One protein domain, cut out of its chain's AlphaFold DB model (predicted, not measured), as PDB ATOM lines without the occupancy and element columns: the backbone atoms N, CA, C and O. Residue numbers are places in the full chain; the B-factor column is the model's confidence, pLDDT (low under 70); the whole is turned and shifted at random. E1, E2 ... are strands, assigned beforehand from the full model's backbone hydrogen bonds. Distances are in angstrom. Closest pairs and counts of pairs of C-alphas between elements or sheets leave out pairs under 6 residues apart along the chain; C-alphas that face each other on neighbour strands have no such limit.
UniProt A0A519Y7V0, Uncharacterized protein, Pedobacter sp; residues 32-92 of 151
ATOM      1  N   GLN A  32     321.841 360.680 304.455       45.19
ATOM      2  CA  GLN A  32     321.497 359.950 305.655       45.19
ATOM      3  C   GLN A  32     322.376 358.708 305.621       45.19
ATOM      4  O   GLN A  32     322.001 357.660 305.103       45.19
ATOM      5  N   GLU A  33     323.612 358.886 306.079       43.81
ATOM      6  CA  GLU A  33     324.494 357.787 306.420       43.81
ATOM      7  C   GLU A  33     323.836 357.114 307.627       43.81
ATOM      8  O   GLU A  33     323.961 357.553 308.768       43.81
ATOM      9  N   LEU A  34     322.978 356.137 307.329       48.19
ATOM     10  CA  LEU A  34     322.291 355.311 308.308       48.19
ATOM     11  C   LEU A  34     323.364 354.439 308.962       48.19
ATOM     12  O   LEU A  34     323.640 353.321 308.533       48.19
ATOM     13  N   SER A  35     324.035 355.014 309.959       39.62
ATOM     14  CA  SER A  35     324.884 354.268 310.870       39.62
ATOM     15  C   SER A  35     323.977 353.270 311.580       39.62
ATOM     16  O   SER A  35     322.981 353.651 312.197       39.62
ATOM     17  N   LEU A  36     324.279 351.992 311.376       48.53
ATOM     18  CA  LEU A  36     323.552 350.841 311.892       48.53
ATOM     19  C   LEU A  36     323.606 350.828 313.422       48.53
ATOM     20  O   LEU A  36     324.433 350.143 314.011       48.53
ATOM     21  N   GLU A  37     322.703 351.554 314.069       42.19
ATOM     22  CA  GLU A  37     322.369 351.295 315.461       42.19
ATOM     23  C   GLU A  37     320.863 351.494 315.664       42.19
ATOM     24  O   GLU A  37     320.336 352.599 315.617       42.19
ATOM     25  N   ASN A  38     320.185 350.361 315.854       37.69
ATOM     26  CA  ASN A  38     318.795 350.196 316.277       37.69
ATOM     27  C   ASN A  38     317.663 350.590 315.308       37.69
ATOM     28  O   ASN A  38     317.213 351.724 315.223       37.69
ATOM     29  N   LYS A  39     317.111 349.540 314.680       44.59
ATOM     30  CA  LYS A  39     315.703 349.108 314.804       44.59
ATOM     31  C   LYS A  39     314.612 350.190 314.733       44.59
ATOM     32  O   LYS A  39     313.620 350.099 315.450       44.59
ATOM     33  N   GLU A  40     314.742 351.153 313.834       45.06
ATOM     34  CA  GLU A  40     313.618 351.999 313.441       45.06
ATOM     35  C   GLU A  40     313.241 351.710 311.996       45.06
ATOM     36  O   GLU A  40     313.974 351.999 311.049       45.06
ATOM     37  N   GLU A  41     312.056 351.130 311.851       47.97
ATOM     38  CA  GLU A  41     311.307 351.048 310.611       47.97
ATOM     39  C   GLU A  41     310.905 352.476 310.203       47.97
ATOM     40  O   GLU A  41     309.804 352.950 310.470       47.97
ATOM     41  N   LYS A  42     311.860 353.232 309.653       54.50
ATOM     42  CA  LYS A  42     311.620 354.606 309.214       54.50
ATOM     43  C   LYS A  42     310.889 354.574 307.875       54.50
ATOM     44  O   LYS A  42     311.432 354.120 306.871       54.50
ATOM     45  N   GLU A  43     309.676 355.113 307.858       52.00
ATOM     46  CA  GLU A  43     308.997 355.527 306.634       52.00
ATOM     47  C   GLU A  43     309.736 356.753 306.071       52.00
ATOM     48  O   GLU A  43     309.595 357.877 306.556       52.00
ATOM     49  N   ILE A  44     310.624 356.530 305.100       58.12
ATOM     50  CA  ILE A  44     311.442 357.597 304.516       58.12
ATOM     51  C   ILE A  44     310.688 358.208 303.326       58.12
ATOM     52  O   ILE A  44     310.260 357.518 302.403       58.12
ATOM     53  N   ASN A  45     310.515 359.532 303.360       51.97
ATOM     54  CA  ASN A  45     309.675 360.272 302.421       51.97
ATOM     55  C   ASN A  45     310.311 360.436 301.011       51.97
ATOM     56  O   ASN A  45     311.526 360.464 300.809       51.97
ATOM     57  N   LEU A  46     309.416 360.614 300.040       56.44
ATOM     58  CA  LEU A  46     309.352 360.301 298.603       56.44
ATOM     59  C   LEU A  46     310.459 360.748 297.622       56.44
ATOM     60  O   LEU A  46     310.222 360.716 296.412       56.44
ATOM     61  N   ARG A  47     311.647 361.183 298.056       56.88
ATOM     62  CA  ARG A  47     312.723 361.598 297.116       56.88
ATOM     63  C   ARG A  47     314.148 361.248 297.537       56.88
ATOM     64  O   ARG A  47     315.087 361.621 296.835       56.88
ATOM     65  N   SER A  48     314.337 360.566 298.658       69.00
ATOM     66  CA  SER A  48     315.674 360.185 299.112       69.00
ATOM     67  C   SER A  48     316.228 359.026 298.288       69.00
ATOM     68  O   SER A  48     315.570 357.999 298.123       69.00
ATOM     69  N   VAL A  49     317.462 359.177 297.817       79.75
ATOM     70  CA  VAL A  49     318.248 358.060 297.291       79.75
ATOM     71  C   VAL A  49     318.668 357.186 298.471       79.75
ATOM     72  O   VAL A  49     319.305 357.679 299.401       79.75
ATOM     73  N   LEU A  50     318.313 355.905 298.444       83.19
ATOM     74  CA  LEU A  50     318.761 354.928 299.428       83.19
ATOM     75  C   LEU A  50     320.121 354.377 298.985       83.19
ATOM     76  O   LEU A  50     320.241 353.801 297.905       83.19
ATOM     77  N   LEU A  51     321.143 354.575 299.817       83.75
ATOM     78  CA  LEU A  51     322.488 354.046 299.606       83.75
ATOM     79  C   LEU A  51     322.757 352.949 300.632       83.75
ATOM     80  O   LEU A  51     322.891 353.226 301.821       83.75
ATOM     81  N   ILE A  52     322.859 351.714 300.158       84.25
ATOM     82  CA  ILE A  52     323.187 350.553 300.980       84.25
ATOM     83  C   ILE A  52     324.656 350.228 300.736       84.25
ATOM     84  O   ILE A  52     325.071 350.005 299.595       84.25
ATOM     85  N   ARG A  53     325.445 350.223 301.810       79.94
ATOM     86  CA  ARG A  53     326.814 349.707 301.804       79.94
ATOM     87  C   ARG A  53     326.821 348.392 302.552       79.94
ATOM     88  O   ARG A  53     326.275 348.323 303.652       79.94
ATOM     89  N   ASP A  54     327.446 347.382 301.965       70.88
ATOM     90  CA  ASP A  54     327.687 346.158 302.709       70.88
ATOM     91  C   ASP A  54     328.719 346.433 303.818       70.88
ATOM     92  O   ASP A  54     329.704 347.157 303.636       70.88
ATOM     93  N   SER A  55     328.452 345.884 304.999       67.88
ATOM     94  CA  SER A  55     329.354 345.939 306.146       67.88
ATOM     95  C   SER A  55     330.567 345.016 305.969       67.88
ATOM     96  O   SER A  55     331.644 345.326 306.487       67.88
ATOM     97  N   ILE A  56     330.407 343.929 305.203       67.25
ATOM     98  CA  ILE A  56     331.446 342.934 304.914       67.25
ATOM     99  C   ILE A  56     332.269 343.396 303.706       67.25
ATOM    100  O   ILE A  56     333.496 343.481 303.778       67.25
ATOM    101  N   GLU A  57     331.598 343.805 302.630       64.88
ATOM    102  CA  GLU A  57     332.225 344.322 301.411       64.88
ATOM    103  C   GLU A  57     331.994 345.829 301.262       64.88
ATOM    104  O   GLU A  57     331.155 346.295 300.494       64.88
ATOM    105  N   LYS A  58     332.827 346.624 301.946       66.31
ATOM    106  CA  LYS A  58     332.800 348.104 301.876       66.31
ATOM    107  C   LYS A  58     332.958 348.673 300.459       66.31
ATOM    108  O   LYS A  58     332.739 349.867 300.240       66.31
ATOM    109  N   ASP A  59     333.395 347.840 299.521       75.62
ATOM    110  CA  ASP A  59     333.611 348.194 298.128       75.62
ATOM    111  C   ASP A  59     332.336 348.042 297.275       75.62
ATOM    112  O   ASP A  59     332.313 348.563 296.162       75.62
ATOM    113  N   VAL A  60     331.258 347.429 297.785       77.12
ATOM    114  CA  VAL A  60     329.965 347.319 297.090       77.12
ATOM    115  C   VAL A  60     328.979 348.359 297.622       77.12
ATOM    116  O   VAL A  60     328.689 348.442 298.816       77.12
ATOM    117  N   ILE A  61     328.448 349.173 296.709       83.00
ATOM    118  CA  ILE A  61     327.440 350.197 296.990       83.00
ATOM    119  C   ILE A  61     326.222 349.926 296.114       83.00
ATOM    120  O   ILE A  61     326.326 349.883 294.886       83.00
ATOM    121  N   THR A  62     325.061 349.809 296.749       86.50
ATOM    122  CA  THR A  62     323.769 349.719 296.069       86.50
ATOM    123  C   THR A  62     323.021 351.040 296.224       86.50
ATOM    124  O   THR A  62     322.733 351.475 297.334       86.50
ATOM    125  N   GLU A  63     322.727 351.693 295.103       88.75
ATOM    126  CA  GLU A  63     321.932 352.920 295.012       88.75
ATOM    127  C   GLU A  63     320.517 352.575 294.541       88.75
ATOM    128  O   GLU A  63     320.344 352.013 293.459       88.75
ATOM    129  N   ILE A  64     319.500 352.938 295.324       89.12
ATOM    130  CA  ILE A  64     318.084 352.720 295.009       89.12
ATOM    131  C   ILE A  64     317.361 354.070 295.015       89.12
ATOM    132  O   ILE A  64     317.480 354.850 295.959       89.12
ATOM    133  N   ARG A  65     316.581 354.350 293.965       89.56
ATOM    134  CA  ARG A  65     315.702 355.528 293.884       89.56
ATOM    135  C   ARG A  65     314.239 355.090 293.965       89.56
ATOM    136  O   ARG A  65     313.666 354.733 292.929       89.56
ATOM    137  N   PRO A  66     313.643 355.086 295.165       88.69
ATOM    138  CA  PRO A  66     312.271 354.645 295.356       88.69
ATOM    139  C   PRO A  66     311.263 355.577 294.672       88.69
ATOM    140  O   PRO A  66     311.513 356.765 294.464       88.69
ATOM    141  N   VAL A  67     310.111 355.011 294.325       86.94
ATOM    142  CA  VAL A  67     308.909 355.712 293.874       86.94
ATOM    143  C   VAL A  67     307.808 355.368 294.849       86.94
ATOM    144  O   VAL A  67     307.462 354.200 294.996       86.94
ATOM    145  N   GLY A  68     307.215 356.373 295.480       84.44
ATOM    146  CA  GLY A  68     306.210 356.090 296.494       84.44
ATOM    147  C   GLY A  68     306.831 355.770 297.855       84.44
ATOM    148  O   GLY A  68     308.029 355.955 298.085       84.44
ATOM    149  N   ALA A  69     305.976 355.305 298.760       83.06
ATOM    150  CA  ALA A  69     306.410 354.749 300.028       83.06
ATOM    151  C   ALA A  69     307.240 353.480 299.786       83.06
ATOM    152  O   ALA A  69     306.935 352.677 298.899       83.06
ATOM    153  N   PHE A  70     308.280 353.302 300.592       86.31
ATOM    154  CA  PHE A  70     309.106 352.105 300.588       86.31
ATOM    155  C   PHE A  70     309.441 351.704 302.024       86.31
ATOM    156  O   PHE A  70     309.443 352.536 302.933       86.31
ATOM    157  N   ARG A  71     309.738 350.421 302.215       85.50
ATOM    158  CA  ARG A  71     310.271 349.848 303.453       85.50
ATOM    159  C   ARG A  71     311.649 349.271 303.156       85.50
ATOM    160  O   ARG A  71     311.880 348.719 302.083       85.50
ATOM    161  N   TYR A  72     312.567 349.412 304.100       84.25
ATOM    162  CA  TYR A  72     313.869 348.759 304.037       84.25
ATOM    163  C   TYR A  72     314.165 348.106 305.382       84.25
ATOM    164  O   TYR A  72     314.062 348.756 306.421       84.25
ATOM    165  N   SER A  73     314.544 346.830 305.363       82.94
ATOM    166  CA  SER A  73     315.029 346.127 306.548       82.94
ATOM    167  C   SER A  73     316.197 345.210 306.195       82.94
ATOM    168  O   SER A  73     316.332 344.766 305.059       82.94
ATOM    169  N   ASN A  74     317.036 344.883 307.178       77.94
ATOM    170  CA  ASN A  74     318.147 343.950 306.961       77.94
ATOM    171  C   ASN A  74     317.672 342.510 306.700       77.94
ATOM    172  O   ASN A  74     318.417 341.726 306.125       77.94
ATOM    173  N   ALA A  75     316.458 342.157 307.136       80.94
ATOM    174  CA  ALA A  75     315.908 340.812 306.981       80.94
ATOM    175  C   ALA A  75     315.168 340.634 305.646       80.94
ATOM    176  O   ALA A  75     315.309 339.604 304.997       80.94
ATOM    177  N   GLU A  76     314.386 341.638 305.239       80.75
ATOM    178  CA  GLU A  76     313.520 341.573 304.051       80.75
ATOM    179  C   GLU A  76     314.095 342.350 302.857       80.75
ATOM    180  O   GLU A  76     313.584 342.256 301.743       80.75
ATOM    181  N   GLY A  77     315.160 343.124 303.072       85.81
ATOM    182  CA  GLY A  77     315.740 343.994 302.060       85.81
ATOM    183  C   GLY A  77     314.849 345.196 301.746       85.81
ATOM    184  O   GLY A  77     314.138 345.724 302.604       85.81
ATOM    185  N   PHE A  78     314.931 345.670 300.503       88.00
ATOM    186  CA  PHE A  78     314.107 346.766 299.996       88.00
ATOM    187  C   PHE A  78     312.745 346.246 299.517       88.00
ATOM    188  O   PHE A  78     312.679 345.342 298.687       88.00
ATOM    189  N   SER A  79     311.666 346.880 299.975       88.12
ATOM    190  CA  SER A  79     310.289 346.603 299.569       88.12
ATOM    191  C   SER A  79     309.595 347.896 299.143       88.12
ATOM    192  O   SER A  79     309.480 348.847 299.916       88.12
ATOM    193  N   GLY A  80     309.150 347.957 297.890       88.06
ATOM    194  CA  GLY A  80     308.550 349.145 297.285       88.06
ATOM    195  C   GLY A  80     308.814 349.207 295.782       88.06
ATOM    196  O   GLY A  80     309.435 348.312 295.210       88.06
ATOM    197  N   GLN A  81     308.352 350.272 295.126       88.44
ATOM    198  CA  GLN A  81     308.705 350.534 293.728       88.44
ATOM    199  C   GLN A  81     309.972 351.383 293.658       88.44
ATOM    200  O   GLN A  81     310.205 352.236 294.511       88.44
ATOM    201  N   ALA A  82     310.784 351.181 292.622       90.19
ATOM    202  CA  ALA A  82     311.970 351.988 292.360       90.19
ATOM    203  C   ALA A  82     312.037 352.383 290.882       90.19
ATOM    204  O   ALA A  82     311.742 351.585 289.997       90.19
ATOM    205  N   THR A  83     312.452 353.622 290.618       91.31
ATOM    206  CA  THR A  83     312.753 354.100 289.255       91.31
ATOM    207  C   THR A  83     314.127 353.655 288.790       91.31
ATOM    208  O   THR A  83     314.387 353.597 287.590       91.31
ATOM    209  N   TYR A  84     315.031 353.410 289.734       86.38
ATOM    210  CA  TYR A  84     316.429 353.157 289.447       86.38
ATOM    211  C   TYR A  84     317.056 352.319 290.551       86.38
ATOM    212  O   TYR A  84     316.877 352.617 291.733       86.38
ATOM    213  N   ILE A  85     317.812 351.304 290.143       88.75
ATOM    214  CA  ILE A  85     318.656 350.493 291.014       88.75
ATOM    215  C   ILE A  85     320.015 350.377 290.329       88.75
ATOM    216  O   ILE A  85     320.093 349.994 289.160       88.75
ATOM    217  N   LYS A  86     321.085 350.715 291.046       87.62
ATOM    218  CA  LYS A  86     322.463 350.560 290.581       87.62
ATOM    219  C   LYS A  86     323.282 349.860 291.639       87.62
ATOM    220  O   LYS A  86     323.388 350.345 292.758       87.62
ATOM    221  N   ILE A  87     323.923 348.772 291.244       87.25
ATOM    222  CA  ILE A  87     324.894 348.063 292.070       87.25
ATOM    223  C   ILE A  87     326.269 348.380 291.490       87.25
ATOM    224  O   ILE A  87     326.520 348.161 290.304       87.25
ATOM    225  N   GLY A  88     327.137 348.975 292.299       82.94
ATOM    226  CA  GLY A  88     328.501 349.307 291.916       82.94
ATOM    227  C   GLY A  88     329.494 348.667 292.869       82.94
ATOM    228  O   GLY A  88     329.430 348.915 294.066       82.94
ATOM    229  N   ALA A  89     330.439 347.901 292.330       78.69
ATOM    230  CA  ALA A  89     331.607 347.432 293.065       78.69
ATOM    231  C   ALA A  89     332.820 348.307 292.713       78.69
ATOM    232  O   ALA A  89     333.132 348.521 291.537       78.69
ATOM    233  N   LYS A  90     333.535 348.812 293.719       67.25
ATOM    234  CA  LYS A  90     334.877 349.364 293.542       67.25
ATOM    235  C   LYS A  90     335.834 348.199 293.332       67.25
ATOM    236  O   LYS A  90     336.358 347.629 294.281       67.25
ATOM    237  N   ILE A  91     336.106 347.876 292.072       59.34
ATOM    238  CA  ILE A  91     337.224 346.996 291.736       59.34
ATOM    239  C   ILE A  91     338.497 347.763 292.101       59.34
ATOM    240  O   ILE A  91     338.892 348.703 291.403       59.34
ATOM    241  N   LYS A  92     339.137 347.404 293.218       58.50
ATOM    242  CA  LYS A  92     340.500 347.857 293.502       58.50
ATOM    243  C   LYS A  92     341.368 347.364 292.346       58.50
ATOM    244  O   LYS A  92     341.556 346.163 292.181       58.50
TER     245      LYS A  92
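Overview. This is residues 32 to 92 of the 151 residues of an uncharacterized protein of Pedobacter sp (UniProt A0A519Y7V0). A long hairpin of two strands, E2 and E3, is folded back on itself in a V, and the short strand E1 lines the first stretch of E2, making a small sheet of three strands. Residues 32 to 49, with no named element, swing out in a wide loop before E1. The printed part has 61 residues, with no named helix and three named strands in the order E1, E2, E3. It is all strand, the sheet E1 - E2 - E3 is antiparallel, and the whole is compact, with a radius of gyration of the C-alphas of 11.9 A and spans of 35 by 28 by 20 A.

Arrangement. Begin with E2, residues 60 to 73, the inner strand of a twisted sheet. Beside it runs the edge strand E3, residues 77 to 89, antiparallel at 165 degrees; N 63 and O 86 are 2.8 A apart, and so are N 71 and O 79, both within hydrogen-bond range. E2 bends by 142 degrees at residue 69, and E3 bends by 142 degrees at residue 80. Look next at the other edge strand, E1, residues 50 to 53, antiparallel to E2 at 148 degrees, with N 52 and O 62 2.8 A apart, within hydrogen-bond range. The three strands form a meander, each the antiparallel neighbour of the one before; E1 and E2 are a hairpin, as are E2 and E3.

Along the chain. Find C-alpha 60 at (329.965, 347.319, 297.090); from there E2 runs to C-alpha 73 at (315.029, 346.127, 306.548), 17.7 A from first to last C-alpha. E3 spans 18.6 A from C-alpha 77 to C-alpha 89 at (331.607, 347.432, 293.065). E1 spans 9.9 A from C-alpha 50 at (318.761, 354.928, 299.428) to C-alpha 53.

Size, cuts and confidence. The two C-alphas farthest apart are those of Gly 68 and Lys 92, at 35.4 A. The printed part has no cut, the link from E2 to E3 is tight, and that from E1 to E2 is short. The mean pLDDT of the printed part is 72.4, and residues 32 to 48, 55 to 58 and 90 to 92 are under 70.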